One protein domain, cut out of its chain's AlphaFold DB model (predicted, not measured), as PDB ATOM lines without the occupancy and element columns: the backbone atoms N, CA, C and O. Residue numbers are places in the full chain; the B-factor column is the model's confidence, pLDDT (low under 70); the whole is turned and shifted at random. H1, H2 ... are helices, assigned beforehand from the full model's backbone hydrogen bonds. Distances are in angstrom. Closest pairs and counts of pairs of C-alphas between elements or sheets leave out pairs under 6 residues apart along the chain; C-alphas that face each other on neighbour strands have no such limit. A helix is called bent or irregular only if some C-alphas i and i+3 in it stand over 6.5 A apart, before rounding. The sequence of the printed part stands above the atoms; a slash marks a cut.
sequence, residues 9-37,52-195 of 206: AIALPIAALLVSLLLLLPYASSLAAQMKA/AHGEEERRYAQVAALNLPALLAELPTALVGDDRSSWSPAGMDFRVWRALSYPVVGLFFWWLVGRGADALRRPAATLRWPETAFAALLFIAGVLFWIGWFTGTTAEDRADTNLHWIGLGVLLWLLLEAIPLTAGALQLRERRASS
ATOM      1  N   ALA A   9      20.273  10.554 111.548       95.25
ATOM      2  CA  ALA A   9      20.607  11.481 110.466       95.25
ATOM      3  C   ALA A   9      20.773  10.801 109.094       95.25
ATOM      4  O   ALA A   9      20.589  11.448 108.071       95.25
ATOM      5  N   ILE A  10      21.123   9.510 109.055       95.81
ATOM      6  CA  ILE A  10      21.259   8.736 107.810       95.81
ATOM      7  C   ILE A  10      20.009   7.886 107.571       95.81
ATOM      8  O   ILE A  10      19.510   7.812 106.451       95.81
ATOM      9  N   ALA A  11      19.491   7.249 108.623       96.38
ATOM     10  CA  ALA A  11      18.374   6.323 108.498       96.38
ATOM     11  C   ALA A  11      17.066   7.008 108.078       96.38
ATOM     12  O   ALA A  11      16.348   6.452 107.253       96.38
ATOM     13  N   LEU A  12      16.757   8.200 108.610       96.06
ATOM     14  CA  LEU A  12      15.491   8.882 108.321       96.06
ATOM     15  C   LEU A  12      15.357   9.330 106.856       96.06
ATOM     16  O   LEU A  12      14.342   8.981 106.256       96.06
ATOM     17  N   PRO A  13      16.344  10.010 106.232       97.06
ATOM     18  CA  PRO A  13      16.264  10.352 104.808       97.06
ATOM     19  C   PRO A  13      16.076   9.130 103.908       97.06
ATOM     20  O   PRO A  13      15.247   9.150 103.003       97.06
ATOM     21  N   ILE A  14      16.813   8.046 104.180       97.31
ATOM     22  CA  ILE A  14      16.703   6.803 103.407       97.31
ATOM     23  C   ILE A  14      15.311   6.196 103.580       97.31
ATOM     24  O   ILE A  14      14.681   5.830 102.593       97.31
ATOM     25  N   ALA A  15      14.805   6.117 104.813       97.12
ATOM     26  CA  ALA A  15      13.471   5.595 105.081       97.12
ATOM     27  C   ALA A  15      12.385   6.424 104.378       97.12
ATOM     28  O   ALA A  15      11.512   5.851 103.732       97.12
ATOM     29  N   ALA A  16      12.465   7.755 104.434       96.19
ATOM     30  CA  ALA A  16      11.520   8.638 103.757       96.19
ATOM     31  C   ALA A  16      11.557   8.476 102.229       96.19
ATOM     32  O   ALA A  16      10.503   8.419 101.588       96.19
ATOM     33  N   LEU A  17      12.752   8.332 101.647       96.88
ATOM     34  CA  LEU A  17      12.913   8.066 100.220       96.88
ATOM     35  C   LEU A  17      12.308   6.713  99.837       96.88
ATOM     36  O   LEU A  17      11.548   6.637  98.879       96.88
ATOM     37  N   LEU A  18      12.590   5.658 100.607       97.31
ATOM     38  CA  LEU A  18      12.036   4.324 100.373       97.31
ATOM     39  C   LEU A  18      10.510   4.310 100.492       97.31
ATOM     40  O   LEU A  18       9.852   3.729  99.639       97.31
ATOM     41  N   VAL A  19       9.937   4.978 101.497       96.94
ATOM     42  CA  VAL A  19       8.477   5.106 101.637       96.94
ATOM     43  C   VAL A  19       7.890   5.845 100.437       96.94
ATOM     44  O   VAL A  19       6.906   5.387  99.865       96.94
ATOM     45  N   SER A  20       8.522   6.939 100.006       96.56
ATOM     46  CA  SER A  20       8.090   7.690  98.823       96.56
ATOM     47  C   SER A  20       8.133   6.818  97.560       96.56
ATOM     48  O   SER A  20       7.156   6.759  96.821       96.56
ATOM     49  N   LEU A  21       9.216   6.063  97.349       96.25
ATOM     50  CA  LEU A  21       9.351   5.130  96.226       96.25
ATOM     51  C   LEU A  21       8.306   4.011  96.272       96.25
ATOM     52  O   LEU A  21       7.702   3.708  95.250       96.25
ATOM     53  N   LEU A  22       8.057   3.421  97.443       96.88
ATOM     54  CA  LEU A  22       7.045   2.375  97.614       96.88
ATOM     55  C   LEU A  22       5.632   2.887  97.315       96.88
ATOM     56  O   LEU A  22       4.838   2.161  96.722       96.88
ATOM     57  N   LEU A  23       5.323   4.134  97.683       94.75
ATOM     58  CA  LEU A  23       4.038   4.766  97.373       94.75
ATOM     59  C   LEU A  23       3.861   5.041  95.873       94.75
ATOM     60  O   LEU A  23       2.737   4.976  95.377       94.75
ATOM     61  N   LEU A  24       4.953   5.329  95.160       95.38
ATOM     62  CA  LEU A  24       4.947   5.621  93.723       95.38
ATOM     63  C   LEU A  24       5.092   4.381  92.838       95.38
ATOM     64  O   LEU A  24       4.716   4.426  91.669       95.38
ATOM     65  N   LEU A  25       5.613   3.273  93.373       96.25
ATOM     66  CA  LEU A  25       5.913   2.062  92.611       96.25
ATOM     67  C   LEU A  25       4.722   1.525  91.790       96.25
ATOM     68  O   LEU A  25       4.942   1.187  90.626       96.25
ATOM     69  N   PRO A  26       3.471   1.498  92.305       95.94
ATOM     70  CA  PRO A  26       2.316   1.057  91.516       95.94
ATOM     71  C   PRO A  26       2.038   1.914  90.270       95.94
ATOM     72  O   PRO A  26       1.371   1.449  89.352       95.94
ATOM     73  N   TYR A  27       2.564   3.142  90.223       93.69
ATOM     74  CA  TYR A  27       2.338   4.131  89.163       93.69
ATOM     75  C   TYR A  27       3.588   4.388  88.309       93.69
ATOM     76  O   TYR A  27       3.616   5.323  87.509       93.69
ATOM     77  N   ALA A  28       4.630   3.559  88.441       93.00
ATOM     78  CA  ALA A  28       5.909   3.757  87.757       93.00
ATOM     79  C   ALA A  28       5.780   3.856  86.223       93.00
ATOM     80  O   ALA A  28       6.522   4.609  85.594       93.00
ATOM     81  N   SER A  29       4.830   3.139  85.615       91.06
ATOM     82  CA  SER A  29       4.567   3.204  84.171       91.06
ATOM     83  C   SER A  29       3.981   4.553  83.734       91.06
ATOM     84  O   SER A  29       4.446   5.116  82.742       91.06
ATOM     85  N   SER A  30       3.013   5.092  84.485       89.88
ATOM     86  CA  SER A  30       2.445   6.433  84.264       89.88
ATOM     87  C   SER A  30       3.524   7.506  84.413       89.88
ATOM     88  O   SER A  30       3.716   8.330  83.517       89.88
ATOM     89  N   LEU A  31       4.317   7.425  85.487       90.31
ATOM     90  CA  LEU A  31       5.445   8.329  85.728       90.31
ATOM     91  C   LEU A  31       6.453   8.298  84.575       90.31
ATOM     92  O   LEU A  31       6.848   9.349  84.074       90.31
ATOM     93  N   ALA A  32       6.831   7.108  84.100       91.06
ATOM     94  CA  ALA A  32       7.751   6.963  82.975       91.06
ATOM     95  C   ALA A  32       7.189   7.573  81.679       91.06
ATOM     96  O   ALA A  32       7.930   8.219  80.935       91.06
ATOM     97  N   ALA A  33       5.889   7.409  81.416       88.62
ATOM     98  CA  ALA A  33       5.230   8.017  80.263       88.62
ATOM     99  C   ALA A  33       5.255   9.554  80.338       88.62
ATOM    100  O   ALA A  33       5.611  10.205  79.356       88.62
ATOM    101  N   GLN A  34       4.963  10.130  81.507       87.06
ATOM    102  CA  GLN A  34       4.998  11.580  81.722       87.06
ATOM    103  C   GLN A  34       6.416  12.153  81.656       87.06
ATOM    104  O   GLN A  34       6.635  13.188  81.031       87.06
ATOM    105  N   MET A  35       7.408  11.461  82.224       88.69
ATOM    106  CA  MET A  35       8.816  11.847  82.092       88.69
ATOM    107  C   MET A  35       9.268  11.823  80.629       88.69
ATOM    108  O   MET A  35       9.935  12.748  80.174       88.69
ATOM    109  N   LYS A  36       8.871  10.800  79.863       87.94
ATOM    110  CA  LYS A  36       9.172  10.721  78.428       87.94
ATOM    111  C   LYS A  36       8.498  11.849  77.641       87.94
ATOM    112  O   LYS A  36       9.121  12.402  76.733       87.94
ATOM    113  N   ALA A  37       7.256  12.194  77.986       83.06
ATOM    114  CA  ALA A  37       6.540  13.311  77.377       83.06
ATOM    115  C   ALA A  37       7.248  14.648  77.653       83.06
ATOM    116  O   ALA A  37       7.482  15.401  76.716       83.06
ATOM    117  N   ALA A  52      -4.410  11.902  85.554       67.19
ATOM    118  CA  ALA A  52      -4.250  10.979  86.667       67.19
ATOM    119  C   ALA A  52      -5.626  10.527  87.177       67.19
ATOM    120  O   ALA A  52      -6.544  11.334  87.355       67.19
ATOM    121  N   HIS A  53      -5.779   9.229  87.424       78.31
ATOM    122  CA  HIS A  53      -6.994   8.705  88.045       78.31
ATOM    123  C   HIS A  53      -7.023   9.069  89.540       78.31
ATOM    124  O   HIS A  53      -5.980   9.250  90.165       78.31
ATOM    125  N   GLY A  54      -8.210   9.148  90.154       87.31
ATOM    126  CA  GLY A  54      -8.354   9.676  91.522       87.31
ATOM    127  C   GLY A  54      -7.495   8.989  92.601       87.31
ATOM    128  O   GLY A  54      -7.116   9.627  93.580       87.31
ATOM    129  N   GLU A  55      -7.139   7.709  92.445       88.62
ATOM    130  CA  GLU A  55      -6.210   7.023  93.363       88.62
ATOM    131  C   GLU A  55      -4.746   7.435  93.170       88.62
ATOM    132  O   GLU A  55      -4.014   7.589  94.149       88.62
ATOM    133  N   GLU A  56      -4.333   7.643  91.925       89.31
ATOM    134  CA  GLU A  56      -2.991   8.089  91.555       89.31
ATOM    135  C   GLU A  56      -2.742   9.506  92.087       89.31
ATOM    136  O   GLU A  56      -1.747   9.759  92.768       89.31
ATOM    137  N   GLU A  57      -3.714  10.401  91.900       88.62
ATOM    138  CA  GLU A  57      -3.675  11.762  92.437       88.62
ATOM    139  C   GLU A  57      -3.505  11.778  93.964       88.62
ATOM    140  O   GLU A  57      -2.644  12.485  94.498       88.62
ATOM    141  N   ARG A  58      -4.266  10.936  94.678       89.44
ATOM    142  CA  ARG A  58      -4.149  10.797  96.139       89.44
ATOM    143  C   ARG A  58      -2.751  10.351  96.561       89.44
ATOM    144  O   ARG A  58      -2.253  10.794  97.594       89.44
ATOM    145  N   ARG A  59      -2.106   9.476  95.791       92.00
ATOM    146  CA  ARG A  59      -0.766   8.956  96.100       92.00
ATOM    147  C   ARG A  59       0.305  10.014  95.871       92.00
ATOM    148  O   ARG A  59       1.182  10.167  96.720       92.00
ATOM    149  N   TYR A  60       0.182  10.810  94.812       92.44
ATOM    150  CA  TYR A  60       1.039  11.979  94.603       92.44
ATOM    151  C   TYR A  60       0.889  13.001  95.731       92.44
ATOM    152  O   TYR A  60       1.897  13.462  96.269       92.44
ATOM    153  N   ALA A  61      -0.344  13.279  96.167       90.25
ATOM    154  CA  ALA A  61      -0.601  14.156  97.305       90.25
ATOM    155  C   ALA A  61       0.024  13.626  98.608       90.25
ATOM    156  O   ALA A  61       0.637  14.394  99.343       90.25
ATOM    157  N   GLN A  62      -0.057  12.317  98.873       92.88
ATOM    158  CA  GLN A  62       0.574  11.693 100.045       92.88
ATOM    159  C   GLN A  62       2.100  11.843 100.038       92.88
ATOM    160  O   GLN A  62       2.686  12.204 101.059       92.88
ATOM    161  N   VAL A  63       2.751  11.595  98.898       93.94
ATOM    162  CA  VAL A  63       4.212  11.723  98.768       93.94
ATOM    163  C   VAL A  63       4.653  13.179  98.907       93.94
ATOM    164  O   VAL A  63       5.634  13.463  99.601       93.94
ATOM    165  N   ALA A  64       3.913  14.107  98.299       91.62
ATOM    166  CA  ALA A  64       4.170  15.534  98.436       91.62
ATOM    167  C   ALA A  64       3.971  16.006  99.887       91.62
ATOM    168  O   ALA A  64       4.822  16.718 100.409       91.62
ATOM    169  N   ALA A  65       2.908  15.563 100.567       91.56
ATOM    170  CA  ALA A  65       2.641  15.892 101.969       91.56
ATOM    171  C   ALA A  65       3.708  15.325 102.920       91.56
ATOM    172  O   ALA A  65       4.136  16.009 103.850       91.56
ATOM    173  N   LEU A  66       4.194  14.105 102.666       94.69
ATOM    174  CA  LEU A  66       5.295  13.516 103.432       94.69
ATOM    175  C   LEU A  66       6.569  14.360 103.324       94.69
ATOM    176  O   LEU A  66       7.323  14.452 104.284       94.69
ATOM    177  N   ASN A  67       6.790  15.018 102.188       95.56
ATOM    178  CA  ASN A  67       7.979  15.821 101.914       95.56
ATOM    179  C   ASN A  67       7.662  17.321 101.814       95.56
ATOM    180  O   ASN A  67       8.355  18.061 101.119       95.56
ATOM    181  N   LEU A  68       6.622  17.776 102.518       92.88
ATOM    182  CA  LEU A  68       6.065  19.119 102.375       92.88
ATOM    183  C   LEU A  68       7.072  20.274 102.530       92.88
ATOM    184  O   LEU A  68       6.936  21.237 101.777       92.88
ATOM    185  N   PRO A  69       8.097  20.231 103.407       92.88
ATOM    186  CA  PRO A  69       9.086  21.303 103.502       92.88
ATOM    187  C   PRO A  69       9.823  21.585 102.193       92.88
ATOM    188  O   PRO A  69      10.311  22.698 102.003       92.88
ATOM    189  N   ALA A  70       9.861  20.628 101.259       92.75
ATOM    190  CA  ALA A  70      10.382  20.854  99.916       92.75
ATOM    191  C   ALA A  70       9.631  21.961  99.156       92.75
ATOM    192  O   ALA A  70      10.229  22.611  98.304       92.75
ATOM    193  N   LEU A  71       8.375  22.257  99.516       90.38
ATOM    194  CA  LEU A  71       7.620  23.399  98.992       90.38
ATOM    195  C   LEU A  71       8.349  24.733  99.205       90.38
ATOM    196  O   LEU A  71       8.215  25.644  98.394       90.38
ATOM    197  N   LEU A  72       9.165  24.857 100.256       88.25
ATOM    198  CA  LEU A  72       9.959  26.064 100.488       88.25
ATOM    199  C   LEU A  72      11.005  26.296  99.393       88.25
ATOM    200  O   LEU A  72      11.368  27.443  99.146       88.25
ATOM    201  N   ALA A  73      11.467  25.238  98.721       87.75
ATOM    202  CA  ALA A  73      12.349  25.366  97.567       87.75
ATOM    203  C   ALA A  73      11.609  25.901  96.328       87.75
ATOM    204  O   ALA A  73      12.239  26.522  95.477       87.75
ATOM    205  N   GLU A  74      10.284  25.724  96.246       88.00
ATOM    206  CA  GLU A  74       9.455  26.296  95.176       88.00
ATOM    207  C   GLU A  74       9.053  27.756  95.446       88.00
ATOM    208  O   GLU A  74       8.732  28.493  94.511       88.00
ATOM    209  N   LEU A  75       9.066  28.210  96.706       86.25
ATOM    210  CA  LEU A  75       8.617  29.563  97.057       86.25
ATOM    211  C   LEU A  75       9.337  30.676  96.280       86.25
ATOM    212  O   LEU A  75       8.642  31.561  95.783       86.25
ATOM    213  N   PRO A  76      10.675  30.668  96.112       86.19
ATOM    214  CA  PRO A  76      11.349  31.695  95.325       86.19
ATOM    215  C   PRO A  76      10.813  31.781  93.894       86.19
ATOM    216  O   PRO A  76      10.568  32.878  93.402       86.19
ATOM    217  N   THR A  77      10.562  30.637  93.250       82.62
ATOM    218  CA  THR A  77      10.006  30.605  91.889       82.62
ATOM    219  C   THR A  77       8.571  31.126  91.845       82.62
ATOM    220  O   THR A  77       8.245  31.923  90.972       82.62
ATOM    221  N   ALA A  78       7.748  30.783  92.838       81.81
ATOM    222  CA  ALA A  78       6.367  31.252  92.923       81.81
ATOM    223  C   ALA A  78       6.247  32.760  93.225       81.81
ATOM    224  O   ALA A  78       5.254  33.382  92.856       81.81
ATOM    225  N   LEU A  79       7.233  33.343  93.917       84.06
ATOM    226  CA  LEU A  79       7.245  34.763  94.286       84.06
ATOM    227  C   LEU A  79       7.854  35.665  93.208       84.06
ATOM    228  O   LEU A  79       7.497  36.839  93.144       84.06
ATOM    229  N   VAL A  80       8.788  35.145  92.407       86.25
ATOM    230  CA  VAL A  80       9.547  35.930  91.417       86.25
ATOM    231  C   VAL A  80       9.020  35.741  89.988       86.25
ATOM    232  O   VAL A  80       9.227  36.620  89.160       86.25
ATOM    233  N   GLY A  81       8.339  34.631  89.681       78.25
ATOM    234  CA  GLY A  81       7.812  34.359  88.340       78.25
ATOM    235  C   GLY A  81       6.571  35.188  87.990       78.25
ATOM    236  O   GLY A  81       5.597  35.198  88.745       78.25
ATOM    237  N   ASP A  82       6.579  35.825  86.814       76.44
ATOM    238  CA  ASP A  82       5.450  36.614  86.283       76.44
ATOM    239  C   ASP A  82       4.184  35.769  86.061       76.44
ATOM    240  O   ASP A  82       3.060  36.254  86.184       76.44
ATOM    241  N   ASP A  83       4.364  34.484  85.764       75.69
ATOM    242  CA  ASP A  83       3.294  33.519  85.528       75.69
ATOM    243  C   ASP A  83       2.855  32.779  86.802       75.69
ATOM    244  O   ASP A  83       1.878  32.027  86.769       75.69
ATOM    245  N   ARG A  84       3.566  32.986  87.925       66.19
ATOM    246  CA  ARG A  84       3.435  32.214  89.175       66.19
ATOM    247  C   ARG A  84       3.399  30.702  88.928       66.19
ATOM    248  O   ARG A  84       2.790  29.963  89.711       66.19
ATOM    249  N   SER A  85       3.992  30.241  87.827       66.12
ATOM    250  CA  SER A  85       3.926  28.841  87.450       66.12
ATOM    251  C   SER A  85       4.854  28.030  88.348       66.12
ATOM    252  O   SER A  85       5.891  28.500  88.827       66.12
ATOM    253  N   SER A  86       4.455  26.795  88.649       69.00
ATOM    254  CA  SER A  86       5.361  25.855  89.296       69.00
ATOM    255  C   SER A  86       6.572  25.632  88.393       69.00
ATOM    256  O   SER A  86       6.414  25.480  87.186       69.00
ATOM    257  N   TRP A  87       7.764  25.501  88.979       83.19
ATOM    258  CA  TRP A  87       9.023  25.098  88.320       83.19
ATOM    259  C   TRP A  87       9.001  23.718  87.616       83.19
ATOM    260  O   TRP A  87      10.048  23.138  87.326       83.19
ATOM    261  N   SER A  88       7.820  23.152  87.379       88.38
ATOM    262  CA  SER A  88       7.616  21.900  86.667       88.38
ATOM    263  C   SER A  88       8.060  22.019  85.207       88.38
ATOM    264  O   SER A  88       7.749  23.022  84.560       88.38
ATOM    265  N   PRO A  89       8.718  20.985  84.652       86.00
ATOM    266  CA  PRO A  89       8.991  20.910  83.223       86.00
ATOM    267  C   PRO A  89       7.721  21.098  82.387       86.00
ATOM    268  O   PRO A  89       6.648  20.612  82.753       86.00
ATOM    269  N   ALA A  90       7.846  21.769  81.241       82.94
ATOM    270  CA  ALA A  90       6.730  21.948  80.319       82.94
ATOM    271  C   ALA A  90       6.126  20.587  79.919       82.94
ATOM    272  O   ALA A  90       6.846  19.654  79.569       82.94
ATOM    273  N   GLY A  91       4.796  20.476  79.983       81.12
ATOM    274  CA  GLY A  91       4.068  19.246  79.648       81.12
ATOM    275  C   GLY A  91       4.036  18.177  80.748       81.12
ATOM    276  O   GLY A  91       3.426  17.131  80.537       81.12
ATOM    277  N   MET A  92       4.642  18.419  81.916       86.44
ATOM    278  CA  MET A  92       4.501  17.554  83.089       86.44
ATOM    279  C   MET A  92       3.456  18.115  84.053       86.44
ATOM    280  O   MET A  92       3.465  19.307  84.362       86.44
ATOM    281  N   ASP A  93       2.584  17.251  84.573       87.25
ATOM    282  CA  ASP A  93       1.669  17.637  85.645       87.25
ATOM    283  C   ASP A  93       2.465  18.056  86.896       87.25
ATOM    284  O   ASP A  93       3.380  17.358  87.348       87.25
ATOM    285  N   PHE A  94       2.130  19.209  87.476       88.00
ATOM    286  CA  PHE A  94       2.878  19.759  88.608       88.00
ATOM    287  C   PHE A  94       2.832  18.854  89.850       88.00
ATOM    288  O   PHE A  94       3.778  18.837  90.635       88.00
ATOM    289  N   ARG A  95       1.755  18.087  90.055       89.56
ATOM    290  CA  ARG A  95       1.603  17.169  91.197       89.56
ATOM    291  C   ARG A  95       2.536  15.983  91.039       89.56
ATOM    292  O   ARG A  95       3.163  15.568  92.011       89.56
ATOM    293  N   VAL A  96       2.669  15.495  89.809       91.94
ATOM    294  CA  VAL A  96       3.627  14.448  89.441       91.94
ATOM    295  C   VAL A  96       5.051  14.950  89.637       91.94
ATOM    296  O   VAL A  96       5.850  14.295  90.307       91.94
ATOM    297  N   TRP A  97       5.352  16.153  89.145       92.75
ATOM    298  CA  TRP A  97       6.657  16.774  89.349       92.75
ATOM    299  C   TRP A  97       7.008  16.923  90.834       92.75
ATOM    300  O   TRP A  97       8.113  16.569  91.247       92.75
ATOM    301  N   ARG A  98       6.066  17.382  91.664       92.50
ATOM    302  CA  ARG A  98       6.248  17.475  93.121       92.50
ATOM    303  C   ARG A  98       6.461  16.111  93.760       92.50
ATOM    304  O   ARG A  98       7.384  15.954  94.549       92.50
ATOM    305  N   ALA A  99       5.665  15.109  93.395       92.75
ATOM    306  CA  ALA A  99       5.812  13.756  93.923       92.75
ATOM    307  C   ALA A  99       7.194  13.146  93.612       92.75
ATOM    308  O   ALA A  99       7.710  12.375  94.416       92.75
ATOM    309  N   LEU A 100       7.813  13.522  92.488       93.94
ATOM    310  CA  LEU A 100       9.157  13.080  92.103       93.94
ATOM    311  C   LEU A 100      10.278  13.907  92.746       93.94
ATOM    312  O   LEU A 100      11.261  13.351  93.236       93.94
ATOM    313  N   SER A 101      10.153  15.234  92.740       94.75
ATOM    314  CA  SER A 101      11.213  16.149  93.185       94.75
ATOM    315  C   SER A 101      11.246  16.328  94.704       94.75
ATOM    316  O   SER A 101      12.330  16.400  95.294       94.75
ATOM    317  N   TYR A 102      10.086  16.344  95.367       95.44
ATOM    318  CA  TYR A 102      10.001  16.612  96.802       95.44
ATOM    319  C   TYR A 102      10.710  15.569  97.658       95.44
ATOM    320  O   TYR A 102      11.371  15.988  98.599       95.44
ATOM    321  N   PRO A 103      10.663  14.251  97.382       96.62
ATOM    322  CA  PRO A 103      11.445  13.280  98.145       96.62
ATOM    323  C   PRO A 103      12.948  13.565  98.133       96.62
ATOM    324  O   PRO A 103      13.613  13.364  99.145       96.62
ATOM    325  N   VAL A 104      13.479  14.063  97.011       96.12
ATOM    326  CA  VAL A 104      14.907  14.378  96.859       96.12
ATOM    327  C   VAL A 104      15.268  15.645  97.627       96.12
ATOM    328  O   VAL A 104      16.209  15.645  98.418       96.12
ATOM    329  N   VAL A 105      14.490  16.714  97.449       94.25
ATOM    330  CA  VAL A 105      14.667  17.974  98.192       94.25
ATOM    331  C   VAL A 105      14.429  17.754  99.698       94.25
ATOM    332  O   VAL A 105      15.159  18.267 100.547       94.25
ATOM    333  N   GLY A 106      13.459  16.900 100.019       94.81
ATOM    334  CA  GLY A 106      13.056  16.425 101.341       94.81
ATOM    335  C   GLY A 106      14.185  15.786 102.144       94.81
ATOM    336  O   GLY A 106      14.178  15.870 103.373       94.81
ATOM    337  N   LEU A 107      15.186  15.186 101.482       96.44
ATOM    338  CA  LEU A 107      16.295  14.494 102.150       96.44
ATOM    339  C   LEU A 107      17.026  15.390 103.149       96.44
ATOM    340  O   LEU A 107      17.398  14.924 104.226       96.44
ATOM    341  N   PHE A 108      17.211  16.669 102.818       95.75
ATOM    342  CA  PHE A 108      17.873  17.620 103.709       95.75
ATOM    343  C   PHE A 108      17.067  17.867 104.993       95.75
ATOM    344  O   PHE A 108      17.630  17.884 106.088       95.75
ATOM    345  N   PHE A 109      15.747  17.989 104.874       95.69
ATOM    346  CA  PHE A 109      14.845  18.200 106.007       95.69
ATOM    347  C   PHE A 109      14.782  16.963 106.907       95.69
ATOM    348  O   PHE A 109      14.978  17.052 108.118       95.69
ATOM    349  N   TRP A 110      14.641  15.774 106.314       97.56
ATOM    350  CA  TRP A 110      14.711  14.511 107.055       97.56
ATOM    351  C   TRP A 110      16.066  14.308 107.743       97.56
ATOM    352  O   TRP A 110      16.132  13.770 108.854       97.56
ATOM    353  N   TRP A 111      17.152  14.758 107.112       97.69
ATOM    354  CA  TRP A 111      18.493  14.701 107.689       97.69
ATOM    355  C   TRP A 111      18.586  15.597 108.923       97.69
ATOM    356  O   TRP A 111      19.101  15.160 109.954       97.69
ATOM    357  N   LEU A 112      18.037  16.810 108.853       97.50
ATOM    358  CA  LEU A 112      18.011  17.754 109.967       97.50
ATOM    359  C   LEU A 112      17.235  17.205 111.172       97.50
ATOM    360  O   LEU A 112      17.739  17.236 112.299       97.50
ATOM    361  N   VAL A 113      16.059  16.620 110.935       97.69
ATOM    362  CA  VAL A 113      15.273  15.935 111.974       97.69
ATOM    363  C   VAL A 113      16.082  14.794 112.596       97.69
ATOM    364  O   VAL A 113      16.179  14.684 113.822       97.69
ATOM    365  N   GLY A 114      16.741  13.976 111.770       97.12
ATOM    366  CA  GLY A 114      17.593  12.887 112.244       97.12
ATOM    367  C   GLY A 114      18.806  13.356 113.046       97.12
ATOM    368  O   GLY A 114      19.167  12.715 114.032       97.12
ATOM    369  N   ARG A 115      19.399  14.502 112.692       96.88
ATOM    370  CA  ARG A 115      20.461  15.151 113.478       96.88
ATOM    371  C   ARG A 115      19.947  15.603 114.842       96.88
ATOM    372  O   ARG A 115      20.631  15.378 115.839       96.88
ATOM    373  N   GLY A 116      18.745  16.180 114.896       96.75
ATOM    374  CA  GLY A 116      18.066  16.513 116.148       96.75
ATOM    375  C   GLY A 116      17.837  15.280 117.026       96.75
ATOM    376  O   GLY A 116      18.181  15.288 118.206       96.75
ATOM    377  N   ALA A 117      17.336  14.189 116.443       97.00
ATOM    378  CA  ALA A 117      17.108  12.933 117.155       97.00
ATOM    379  C   ALA A 117      18.416  12.310 117.680       97.00
ATOM    380  O   ALA A 117      18.486  11.878 118.834       97.00
ATOM    381  N   ASP A 118      19.477  12.307 116.865       96.19
ATOM    382  CA  ASP A 118      20.807  11.856 117.283       96.19
ATOM    383  C   ASP A 118      21.345  12.704 118.452       96.19
ATOM    384  O   ASP A 118      21.911  12.144 119.391       96.19
ATOM    385  N   ALA A 119      21.135  14.026 118.423       95.62
ATOM    386  CA  ALA A 119      21.541  14.959 119.476       95.62
ATOM    387  C   ALA A 119      20.772  14.770 120.794       95.62
ATOM    388  O   ALA A 119      21.369  14.866 121.864       95.62
ATOM    389  N   LEU A 120      19.473  14.449 120.736       95.69
ATOM    390  CA  LEU A 120      18.692  14.099 121.931       95.69
ATOM    391  C   LEU A 120      19.132  12.764 122.537       95.69
ATOM    392  O   LEU A 120      19.173  12.613 123.755       95.69
ATOM    393  N   ARG A 121      19.460  11.781 121.694       94.06
ATOM    394  CA  ARG A 121      19.855  10.440 122.146       94.06
ATOM    395  C   ARG A 121      21.293  10.393 122.664       94.06
ATOM    396  O   ARG A 121      21.607   9.578 123.531       94.06
ATOM    397  N   ARG A 122      22.192  11.181 122.077       88.81
ATOM    398  CA  ARG A 122      23.629  11.150 122.366       88.81
ATOM    399  C   ARG A 122      24.106  12.563 122.691       88.81
ATOM    400  O   ARG A 122      24.295  13.340 121.761       88.81
ATOM    401  N   PRO A 123      24.437  12.867 123.958       78.38
ATOM    402  CA  PRO A 123      24.945  14.187 124.346       78.38
ATOM    403  C   PRO A 123      26.194  14.631 123.561       78.38
ATOM    404  O   PRO A 123      26.421  15.817 123.348       78.38
ATOM    405  N   ALA A 124      26.993  13.674 123.070       80.75
ATOM    406  CA  ALA A 124      28.161  13.942 122.230       80.75
ATOM    407  C   ALA A 124      27.821  14.416 120.799       80.75
ATOM    408  O   ALA A 124      28.675  14.992 120.124       80.75
ATOM    409  N   ALA A 125      26.604  14.169 120.303       85.38
ATOM    410  CA  ALA A 125      26.170  14.645 118.996       85.38
ATOM    411  C   ALA A 125      25.701  16.100 119.118       85.38
ATOM    412  O   ALA A 125      24.575  16.393 119.508       85.38
ATOM    413  N   THR A 126      26.580  17.038 118.776       90.00
ATOM    414  CA  THR A 126      26.249  18.463 118.826       90.00
ATOM    415  C   THR A 126      25.475  18.883 117.582       90.00
ATOM    416  O   THR A 126      25.840  18.529 116.454       90.00
ATOM    417  N   LEU A 127      24.393  19.632 117.795       94.38
ATOM    418  CA  LEU A 127      23.669  20.312 116.732       94.38
ATOM    419  C   LEU A 127      24.356  21.665 116.516       94.38
ATOM    420  O   LEU A 127      24.719  22.360 117.475       94.38
ATOM    421  N   ARG A 128      24.625  22.027 115.263       95.25
ATOM    422  CA  ARG A 128      25.278  23.305 114.955       95.25
ATOM    423  C   ARG A 128      24.246  24.428 115.035       95.25
ATOM    424  O   ARG A 128      23.090  24.238 114.687       95.25
ATOM    425  N   TRP A 129      24.671  25.627 115.429       93.56
ATOM    426  CA  TRP A 129      23.768  26.783 115.506       93.56
ATOM    427  C   TRP A 129      22.989  27.069 114.211       93.56
ATOM    428  O   TRP A 129      21.788  27.309 114.319       93.56
ATOM    429  N   PRO A 130      23.599  27.000 113.007       96.19
ATOM    430  CA  PRO A 130      22.853  27.156 111.761       96.19
ATOM    431  C   PRO A 130      21.778  26.083 111.552       96.19
ATOM    432  O   PRO A 130      20.714  26.403 111.041       96.19
ATOM    433  N   GLU A 131      22.018  24.840 111.987       95.50
ATOM    434  CA  GLU A 131      21.034  23.746 111.911       95.50
ATOM    435  C   GLU A 131      19.814  24.077 112.791       95.50
ATOM    436  O   GLU A 131      18.679  24.010 112.327       95.50
ATOM    437  N   THR A 132      20.040  24.528 114.031       95.06
ATOM    438  CA  THR A 132      18.965  24.957 114.942       95.06
ATOM    439  C   THR A 132      18.212  26.184 114.423       95.06
ATOM    440  O   THR A 132      16.991  26.242 114.521       95.06
ATOM    441  N   ALA A 133      18.930  27.178 113.890       96.00
ATOM    442  CA  ALA A 133      18.322  28.392 113.349       96.00
ATOM    443  C   ALA A 133      17.461  28.084 112.119       96.00
ATOM    444  O   ALA A 133      16.359  28.615 111.992       96.00
ATOM    445  N   PHE A 134      17.934  27.191 111.248       95.69
ATOM    446  CA  PHE A 134      17.169  26.735 110.099       95.69
ATOM    447  C   PHE A 134      15.915  25.968 110.535       95.69
ATOM    448  O   PHE A 134      14.827  26.337 110.113       95.69
ATOM    449  N   ALA A 135      16.024  25.008 111.463       95.50
ATOM    450  CA  ALA A 135      14.855  24.325 112.037       95.50
ATOM    451  C   ALA A 135      13.838  25.307 112.650       95.50
ATOM    452  O   ALA A 135      12.630  25.149 112.492       95.50
ATOM    453  N   ALA A 136      14.312  26.369 113.314       96.56
ATOM    454  CA  ALA A 136      13.439  27.397 113.885       96.56
ATOM    455  C   ALA A 136      12.682  28.163 112.800       96.56
ATOM    456  O   ALA A 136      11.480  28.390 112.935       96.56
ATOM    457  N   LEU A 137      13.371  28.532 111.720       95.75
ATOM    458  CA  LEU A 137      12.756  29.190 110.574       95.75
ATOM    459  C   LEU A 137      11.679  28.301 109.937       95.75
ATOM    460  O   LEU A 137      10.581  28.785 109.673       95.75
ATOM    461  N   LEU A 138      11.967  27.010 109.749       94.25
ATOM    462  CA  LEU A 138      11.003  26.040 109.219       94.25
ATOM    463  C   LEU A 138       9.783  25.891 110.116       94.25
ATOM    464  O   LEU A 138       8.656  25.934 109.631       94.25
ATOM    465  N   PHE A 139      10.002  25.757 111.423       95.81
ATOM    466  CA  PHE A 139       8.927  25.651 112.395       95.81
ATOM    467  C   PHE A 139       8.025  26.890 112.358       95.81
ATOM    468  O   PHE A 139       6.806  26.764 112.273       95.81
ATOM    469  N   ILE A 140       8.610  28.092 112.351       95.94
ATOM    470  CA  ILE A 140       7.855  29.349 112.251       95.94
ATOM    471  C   ILE A 140       7.070  29.407 110.937       95.94
ATOM    472  O   ILE A 140       5.880  29.713 110.960       95.94
ATOM    473  N   ALA A 141       7.699  29.077 109.805       92.88
ATOM    474  CA  ALA A 141       7.030  29.052 108.507       92.88
ATOM    475  C   ALA A 141       5.849  28.066 108.493       92.88
ATOM    476  O   ALA A 141       4.764  28.418 108.035       92.88
ATOM    477  N   GLY A 142       6.026  26.869 109.059       93.25
ATOM    478  CA  GLY A 142       4.965  25.873 109.203       93.25
ATOM    479  C   GLY A 142       3.810  26.357 110.081       93.25
ATOM    480  O   GLY A 142       2.651  26.163 109.723       93.25
ATOM    481  N   VAL A 143       4.100  27.041 111.195       96.06
ATOM    482  CA  VAL A 143       3.069  27.609 112.082       96.06
ATOM    483  C   VAL A 143       2.300  28.719 111.370       96.06
ATOM    484  O   VAL A 143       1.075  28.741 111.428       96.06
ATOM    485  N   LEU A 144       2.993  29.624 110.676       94.50
ATOM    486  CA  LEU A 144       2.348  30.695 109.913       94.50
ATOM    487  C   LEU A 144       1.473  30.136 108.791       94.50
ATOM    488  O   LEU A 144       0.344  30.592 108.623       94.50
ATOM    489  N   PHE A 145       1.959  29.120 108.074       91.06
ATOM    490  CA  PHE A 145       1.171  28.410 107.071       91.06
ATOM    491  C   PHE A 145      -0.077  27.781 107.696       91.06
ATOM    492  O   PHE A 145      -1.178  27.981 107.192       91.06
ATOM    493  N   TRP A 146       0.071  27.076 108.821       93.56
ATOM    494  CA  TRP A 146      -1.043  26.468 109.551       93.56
ATOM    495  C   TRP A 146      -2.079  27.510 109.982       93.56
ATOM    496  O   TRP A 146      -3.272  27.325 109.768       93.56
ATOM    497  N   ILE A 147      -1.651  28.646 110.535       93.81
ATOM    498  CA  ILE A 147      -2.566  29.728 110.921       93.81
ATOM    499  C   ILE A 147      -3.297  30.275 109.694       93.81
ATOM    500  O   ILE A 147      -4.525  30.325 109.703       93.81
ATOM    501  N   GLY A 148      -2.562  30.643 108.640       90.88
ATOM    502  CA  GLY A 148      -3.138  31.179 107.403       90.88
ATOM    503  C   GLY A 148      -4.118  30.210 106.747       90.88
ATOM    504  O   GLY A 148      -5.150  30.616 106.224       90.88
ATOM    505  N   TRP A 149      -3.846  28.915 106.849       88.12
ATOM    506  CA  TRP A 149      -4.754  27.872 106.415       88.12
ATOM    507  C   TRP A 149      -6.070  27.865 107.194       88.12
ATOM    508  O   TRP A 149      -7.144  27.894 106.595       88.12
ATOM    509  N   PHE A 150      -6.010  27.852 108.529       87.69
ATOM    510  CA  PHE A 150      -7.204  27.827 109.380       87.69
ATOM    511  C   PHE A 150      -8.032  29.111 109.301       87.69
ATOM    512  O   PHE A 150      -9.242  29.063 109.525       87.69
ATOM    513  N   THR A 151      -7.407  30.248 109.001       91.94
ATOM    514  CA  THR A 151      -8.112  31.528 108.869       91.94
ATOM    515  C   THR A 151      -8.589  31.803 107.446       91.94
ATOM    516  O   THR A 151      -9.602  32.477 107.283       91.94
ATOM    517  N   GLY A 152      -7.893  31.287 106.429       88.12
ATOM    518  CA  GLY A 152      -8.141  31.606 105.021       88.12
ATOM    519  C   GLY A 152      -8.977  30.589 104.241       88.12
ATOM    520  O   GLY A 152      -9.517  30.948 103.201       88.12
ATOM    521  N   THR A 153      -9.101  29.344 104.706       88.56
ATOM    522  CA  THR A 153      -9.882  28.304 104.001       88.56
ATOM    523  C   THR A 153     -11.330  28.275 104.469       88.56
ATOM    524  O   THR A 153     -11.595  28.372 105.672       88.56
ATOM    525  N   THR A 154     -12.279  28.109 103.546       91.38
ATOM    526  CA  THR A 154     -13.691  27.914 103.903       91.38
ATOM    527  C   THR A 154     -13.930  26.504 104.457       91.38
ATOM    528  O   THR A 154     -13.088  25.613 104.335       91.38
ATOM    529  N   ALA A 155     -15.082  26.276 105.094       86.31
ATOM    530  CA  ALA A 155     -15.462  24.932 105.547       86.31
ATOM    531  C   ALA A 155     -15.601  23.936 104.380       86.31
ATOM    532  O   ALA A 155     -15.322  22.754 104.564       86.31
ATOM    533  N   GLU A 156     -15.995  24.417 103.199       88.56
ATOM    534  CA  GLU A 156     -16.112  23.607 101.987       88.56
ATOM    535  C   GLU A 156     -14.734  23.207 101.451       88.56
ATOM    536  O   GLU A 156     -14.500  22.023 101.220       88.56
ATOM    537  N   ASP A 157     -13.780  24.143 101.390       84.62
ATOM    538  CA  ASP A 157     -12.399  23.837 100.982       84.62
ATOM    539  C   ASP A 157     -11.780  22.779 101.897       84.62
ATOM    540  O   ASP A 157     -11.110  21.849 101.449       84.62
ATOM    541  N   ARG A 158     -12.043  22.879 103.206       81.12
ATOM    542  CA  ARG A 158     -11.550  21.912 104.193       81.12
ATOM    543  C   ARG A 158     -12.112  20.514 103.994       81.12
ATOM    544  O   ARG A 158     -11.492  19.588 104.490       81.12
ATOM    545  N   ALA A 159     -13.234  20.337 103.297       85.12
ATOM    546  CA  ALA A 159     -13.767  19.013 102.993       85.12
ATOM    547  C   ALA A 159     -12.972  18.292 101.885       85.12
ATOM    548  O   ALA A 159     -13.068  17.067 101.769       85.12
ATOM    549  N   ASP A 160     -12.151  19.007 101.105       85.12
ATOM    550  CA  ASP A 160     -11.313  18.404 100.069       85.12
ATOM    551  C   ASP A 160     -10.258  17.464 100.694       85.12
ATOM    552  O   ASP A 160      -9.502  17.794 101.612       85.12
ATOM    553  N   THR A 161     -10.217  16.227 100.194       81.31
ATOM    554  CA  THR A 161      -9.303  15.172 100.654       81.31
ATOM    555  C   THR A 161      -7.835  15.537 100.422       81.31
ATOM    556  O   THR A 161      -6.985  15.213 101.250       81.31
ATOM    557  N   ASN A 162      -7.516  16.219  99.321       78.25
ATOM    558  CA  ASN A 162      -6.149  16.661  99.038       78.25
ATOM    559  C   ASN A 162      -5.705  17.713 100.051       78.25
ATOM    560  O   ASN A 162      -4.576  17.689 100.552       78.25
ATOM    561  N   LEU A 163      -6.639  18.598 100.390       81.38
ATOM    562  CA  LEU A 163      -6.446  19.656 101.355       81.38
ATOM    563  C   LEU A 163      -6.126  19.065 102.746       81.38
ATOM    564  O   LEU A 163      -5.148  19.449 103.390       81.38
ATOM    565  N   HIS A 164      -6.853  18.022 103.155       86.19
ATOM    566  CA  HIS A 164      -6.567  17.279 104.386       86.19
ATOM    567  C   HIS A 164      -5.149  16.693 104.448       86.19
ATOM    568  O   HIS A 164      -4.502  16.789 105.494       86.19
ATOM    569  N   TRP A 165      -4.638  16.106 103.360       86.94
ATOM    570  CA  TRP A 165      -3.280  15.546 103.342       86.94
ATOM    571  C   TRP A 165      -2.209  16.613 103.537       86.94
ATOM    572  O   TRP A 165      -1.254  16.382 104.275       86.94
ATOM    573  N   ILE A 166      -2.388  17.791 102.934       86.38
ATOM    574  CA  ILE A 166      -1.491  18.931 103.148       86.38
ATOM    575  C   ILE A 166      -1.510  19.330 104.622       86.38
ATOM    576  O   ILE A 166      -0.447  19.451 105.228       86.38
ATOM    577  N   GLY A 167      -2.697  19.456 105.221       89.19
ATOM    578  CA  GLY A 167      -2.827  19.752 106.645       89.19
ATOM    579  C   GLY A 167      -2.100  18.723 107.525       89.19
ATOM    580  O   GLY A 167      -1.263  19.077 108.355       89.19
ATOM    581  N   LEU A 168      -2.341  17.431 107.303       90.94
ATOM    582  CA  LEU A 168      -1.639  16.372 108.034       90.94
ATOM    583  C   LEU A 168      -0.119  16.437 107.838       90.94
ATOM    584  O   LEU A 168       0.624  16.236 108.799       90.94
ATOM    585  N   GLY A 169       0.339  16.769 106.629       91.31
ATOM    586  CA  GLY A 169       1.747  17.012 106.330       91.31
ATOM    587  C   GLY A 169       2.327  18.150 107.170       91.31
ATOM    588  O   GLY A 169       3.343  17.958 107.833       91.31
ATOM    589  N   VAL A 170       1.668  19.313 107.216       93.00
ATOM    590  CA  VAL A 170       2.118  20.455 108.036       93.00
ATOM    591  C   VAL A 170       2.218  20.063 109.505       93.00
ATOM    592  O   VAL A 170       3.240  20.319 110.139       93.00
ATOM    593  N   LEU A 171       1.181  19.416 110.043       94.94
ATOM    594  CA  LEU A 171       1.157  19.007 111.443       94.94
ATOM    595  C   LEU A 171       2.285  18.020 111.764       94.94
ATOM    596  O   LEU A 171       2.989  18.199 112.759       94.94
ATOM    597  N   LEU A 172       2.486  17.010 110.912       95.19
ATOM    598  CA  LEU A 172       3.596  16.066 111.033       95.19
ATOM    599  C   LEU A 172       4.933  16.811 111.093       95.19
ATOM    600  O   LEU A 172       5.732  16.576 111.996       95.19
ATOM    601  N   TRP A 173       5.163  17.732 110.161       95.75
ATOM    602  CA  TRP A 173       6.425  18.456 110.083       95.75
ATOM    603  C   TRP A 173       6.645  19.407 111.255       95.75
ATOM    604  O   TRP A 173       7.756  19.463 111.766       95.75
ATOM    605  N   LEU A 174       5.607  20.064 111.776       96.31
ATOM    606  CA  LEU A 174       5.722  20.856 113.005       96.31
ATOM    607  C   LEU A 174       6.192  20.011 114.194       96.31
ATOM    608  O   LEU A 174       7.054  20.442 114.962       96.31
ATOM    609  N   LEU A 175       5.661  18.795 114.330       97.00
ATOM    610  CA  LEU A 175       6.081  17.869 115.381       97.00
ATOM    611  C   LEU A 175       7.532  17.411 115.189       97.00
ATOM    612  O   LEU A 175       8.284  17.326 116.160       97.00
ATOM    613  N   LEU A 176       7.941  17.137 113.949       96.50
ATOM    614  CA  LEU A 176       9.303  16.707 113.642       96.50
ATOM    615  C   LEU A 176      10.331  17.831 113.820       96.50
ATOM    616  O   LEU A 176      11.387  17.591 114.401       96.50
ATOM    617  N   GLU A 177      10.025  19.061 113.403       95.81
ATOM    618  CA  GLU A 177      10.915  20.224 113.552       95.81
ATOM    619  C   GLU A 177      11.096  20.645 115.022       95.81
ATOM    620  O   GLU A 177      12.122  21.216 115.400       95.81
ATOM    621  N   ALA A 178      10.163  20.287 115.912       97.06
ATOM    622  CA  ALA A 178      10.344  20.486 117.349       97.06
ATOM    623  C   ALA A 178      11.528  19.674 117.925       97.06
ATOM    624  O   ALA A 178      12.102  20.059 118.951       97.06
ATOM    625  N   ILE A 179      11.926  18.573 117.274       97.62
ATOM    626  CA  ILE A 179      13.034  17.704 117.702       97.62
ATOM    627  C   ILE A 179      14.383  18.454 117.694       97.62
ATOM    628  O   ILE A 179      14.983  18.585 118.770       97.62
ATOM    629  N   PRO A 180      14.894  18.968 116.553       97.44
ATOM    630  CA  PRO A 180      16.146  19.729 116.534       97.44
ATOM    631  C   PRO A 180      16.089  20.989 117.411       97.44
ATOM    632  O   PRO A 180      17.090  21.331 118.044       97.44
ATOM    633  N   LEU A 181      14.927  21.639 117.542       97.38
ATOM    634  CA  LEU A 181      14.758  22.788 118.440       97.38
ATOM    635  C   LEU A 181      14.941  22.426 119.911       97.38
ATOM    636  O   LEU A 181      15.672  23.105 120.636       97.38
ATOM    637  N   THR A 182      14.329  21.324 120.342       97.50
ATOM    638  CA  THR A 182      14.460  20.818 121.711       97.50
ATOM    639  C   THR A 182      15.909  20.436 121.998       97.50
ATOM    640  O   THR A 182      16.458  20.826 123.031       97.50
ATOM    641  N   ALA A 183      16.571  19.759 121.054       96.56
ATOM    642  CA  ALA A 183      17.986  19.416 121.169       96.56
ATOM    643  C   ALA A 183      18.870  20.665 121.312       96.56
ATOM    644  O   ALA A 183      19.693  20.748 122.226       96.56
ATOM    645  N   GLY A 184      18.668  21.665 120.450       95.75
ATOM    646  CA  GLY A 184      19.403  22.927 120.500       95.75
ATOM    647  C   GLY A 184      19.187  23.689 121.811       95.75
ATOM    648  O   GLY A 184      20.147  24.198 122.395       95.75
ATOM    649  N   ALA A 185      17.952  23.722 122.319       96.19
ATOM    650  CA  ALA A 185      17.624  24.360 123.590       96.19
ATOM    651  C   ALA A 185      18.315  23.675 124.781       96.19
ATOM    652  O   ALA A 185      18.857  24.360 125.654       96.19
ATOM    653  N   LEU A 186      18.350  22.339 124.811       96.00
ATOM    654  CA  LEU A 186      19.059  21.581 125.845       96.00
ATOM    655  C   LEU A 186      20.571  21.838 125.795       96.00
ATOM    656  O   LEU A 186      21.159  22.206 126.813       96.00
ATOM    657  N   GLN A 187      21.179  21.782 124.607       94.81
ATOM    658  CA  GLN A 187      22.610  22.069 124.436       94.81
ATOM    659  C   GLN A 187      22.968  23.500 124.855       94.81
ATOM    660  O   GLN A 187      24.013  23.743 125.460       94.81
ATOM    661  N   LEU A 188      22.096  24.474 124.579       94.44
ATOM    662  CA  LEU A 188      22.287  25.851 125.030       94.44
ATOM    663  C   LEU A 188      22.260  25.963 126.559       94.44
ATOM    664  O   LEU A 188      23.063  26.702 127.136       94.44
ATOM    665  N   ARG A 189      21.349  25.242 127.222       94.94
ATOM    666  CA  ARG A 189      21.265  25.214 128.688       94.94
ATOM    667  C   ARG A 189      22.533  24.629 129.303       94.94
ATOM    668  O   ARG A 189      23.069  25.236 130.227       94.94
ATOM    669  N   GLU A 190      23.046  23.528 128.765       93.56
ATOM    670  CA  GLU A 190      24.293  22.896 129.225       93.56
ATOM    671  C   GLU A 190      25.511  23.813 129.055       93.56
ATOM    672  O   GLU A 190      26.317  23.964 129.979       93.56
ATOM    673  N   ARG A 191      25.616  24.504 127.911       91.38
ATOM    674  CA  ARG A 191      26.673  25.502 127.676       91.38
ATOM    675  C   ARG A 191      26.604  26.636 128.694       91.38
ATOM    676  O   ARG A 191      27.618  26.989 129.286       91.38
ATOM    677  N   ARG A 192      25.405  27.169 128.951       93.75
ATOM    678  CA  ARG A 192      25.192  28.231 129.950       93.75
ATOM    679  C   ARG A 192      25.513  27.767 131.371       93.75
ATOM    680  O   ARG A 192      26.065  28.550 132.136       93.75
ATOM    681  N   ALA A 193      25.185  26.525 131.726       93.19
ATOM    682  CA  ALA A 193      25.536  25.949 133.023       93.19
ATOM    683  C   ALA A 193      27.060  25.818 133.181       93.19
ATOM    684  O   ALA A 193      27.609  26.228 134.200       93.19
ATOM    685  N   SER A 194      27.745  25.350 132.134       91.56
ATOM    686  CA  SER A 194      29.205  25.199 132.114       91.56
ATOM    687  C   SER A 194      29.938  26.543 132.214       91.56
ATOM    688  O   SER A 194      30.935  26.639 132.917       91.56
ATOM    689  N   SER A 195      29.428  27.605 131.577       90.75
ATOM    690  CA  SER A 195      30.000  28.959 131.690       90.75
ATOM    691  C   SER A 195      29.752  29.628 133.047       90.75
ATOM    692  O   SER A 195      30.459  30.567 133.396       90.75
TER     693      SER A 195
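What this domain is: This is residues 9 to 37 and 52 to 195 of the 206 residues of an uncharacterized protein of Granulicella rosea (UniProt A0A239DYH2). An elongated bundle of helices lies side by side, with H4 in the middle between H1a and H6 and the shorter H2 packed among all three near one end; H5 folds back on H6 in a hairpin, and H3 runs crosswise from the end of H2. The free end of H6, residues 189 to 195, sticks out. The printed part has 173 residues with six named helices, H1 to H6 in order, and no named strand: all helix. It is compact, with a radius of gyration of the C-alphas of 18.0 A and spans of 60 by 35 by 31 A.

How they stand to each other: Begin at H6, residues 161 to 195, the longest helix. Its residues 176 to 184 touch H4, residues 94 to 121, at a shallow tilt of 28 degrees, the same way; the closest C-alphas, Gly 116 and Pro 180, are 3.8 A apart. H5, residues 129 to 152, makes a hairpin with H6, opposite ways at a tilt of 35.2 degrees, only just steep; their closest C-alphas are Phe 139 and Leu 174, 5.8 A. H2, residues 54 to 66, touches residues 162 to 170 of H6, closest at C-alphas Ala 65 and Gly 169, 4.6 A. By its hydrogen bonds H1, residues 9 to 37, was assigned as one helix, but it is bent: C-alphas 26 and 29 are 8.0 A apart, and its arms H1a, residues 9 to 26, and H1b, residues 29 to 37, stand about perpendicular at 87 degrees. H1a touches H4, opposite ways at a shallow tilt of 28 degrees, with C-alphas Ala 9 and Gly 114 closest at 3.8 A, and is apart from H6. H1a, H2, H4 and H6 form a bundle, helices side by side. H3, residues 68 to 80, touches H4 at a steep tilt of 55 degrees, with C-alphas Ala 70 and Tyr 102 closest at 5.3 A. Every O i to N i+4 pair is within hydrogen-bond range in H1b, H2 and H5, against 11 of 14 in H1a, 20 of 24 in H4, 28 of 31 in H6 and 4 of 9 in H3, where 8 of 10 O i to N i+3 pairs are.

Where its parts are: Find C-alpha 9 at (20.607, 11.481, 110.466), where H1a begins its 28.3 A. H4 spans 38.7 A, with a kink of 42 degrees near residue 101, and H5 spans 33.9 A. H6 runs 51.9 A from C-alpha 161 at (-9.303, 15.172, 100.654) to C-alpha 195 at (30.000, 28.959, 131.690).

The domain as a whole: Look for the C-alphas farthest apart at Ala 37 and Ser 195, 61.2 A. Residues 38 to 51 are cut out, and C-alphas 37 and 52 are 14.4 A apart. Residues 81 to 93 form the long link from H3 to H4. Residue 52 and residues 84 to 86 have pLDDT under 70.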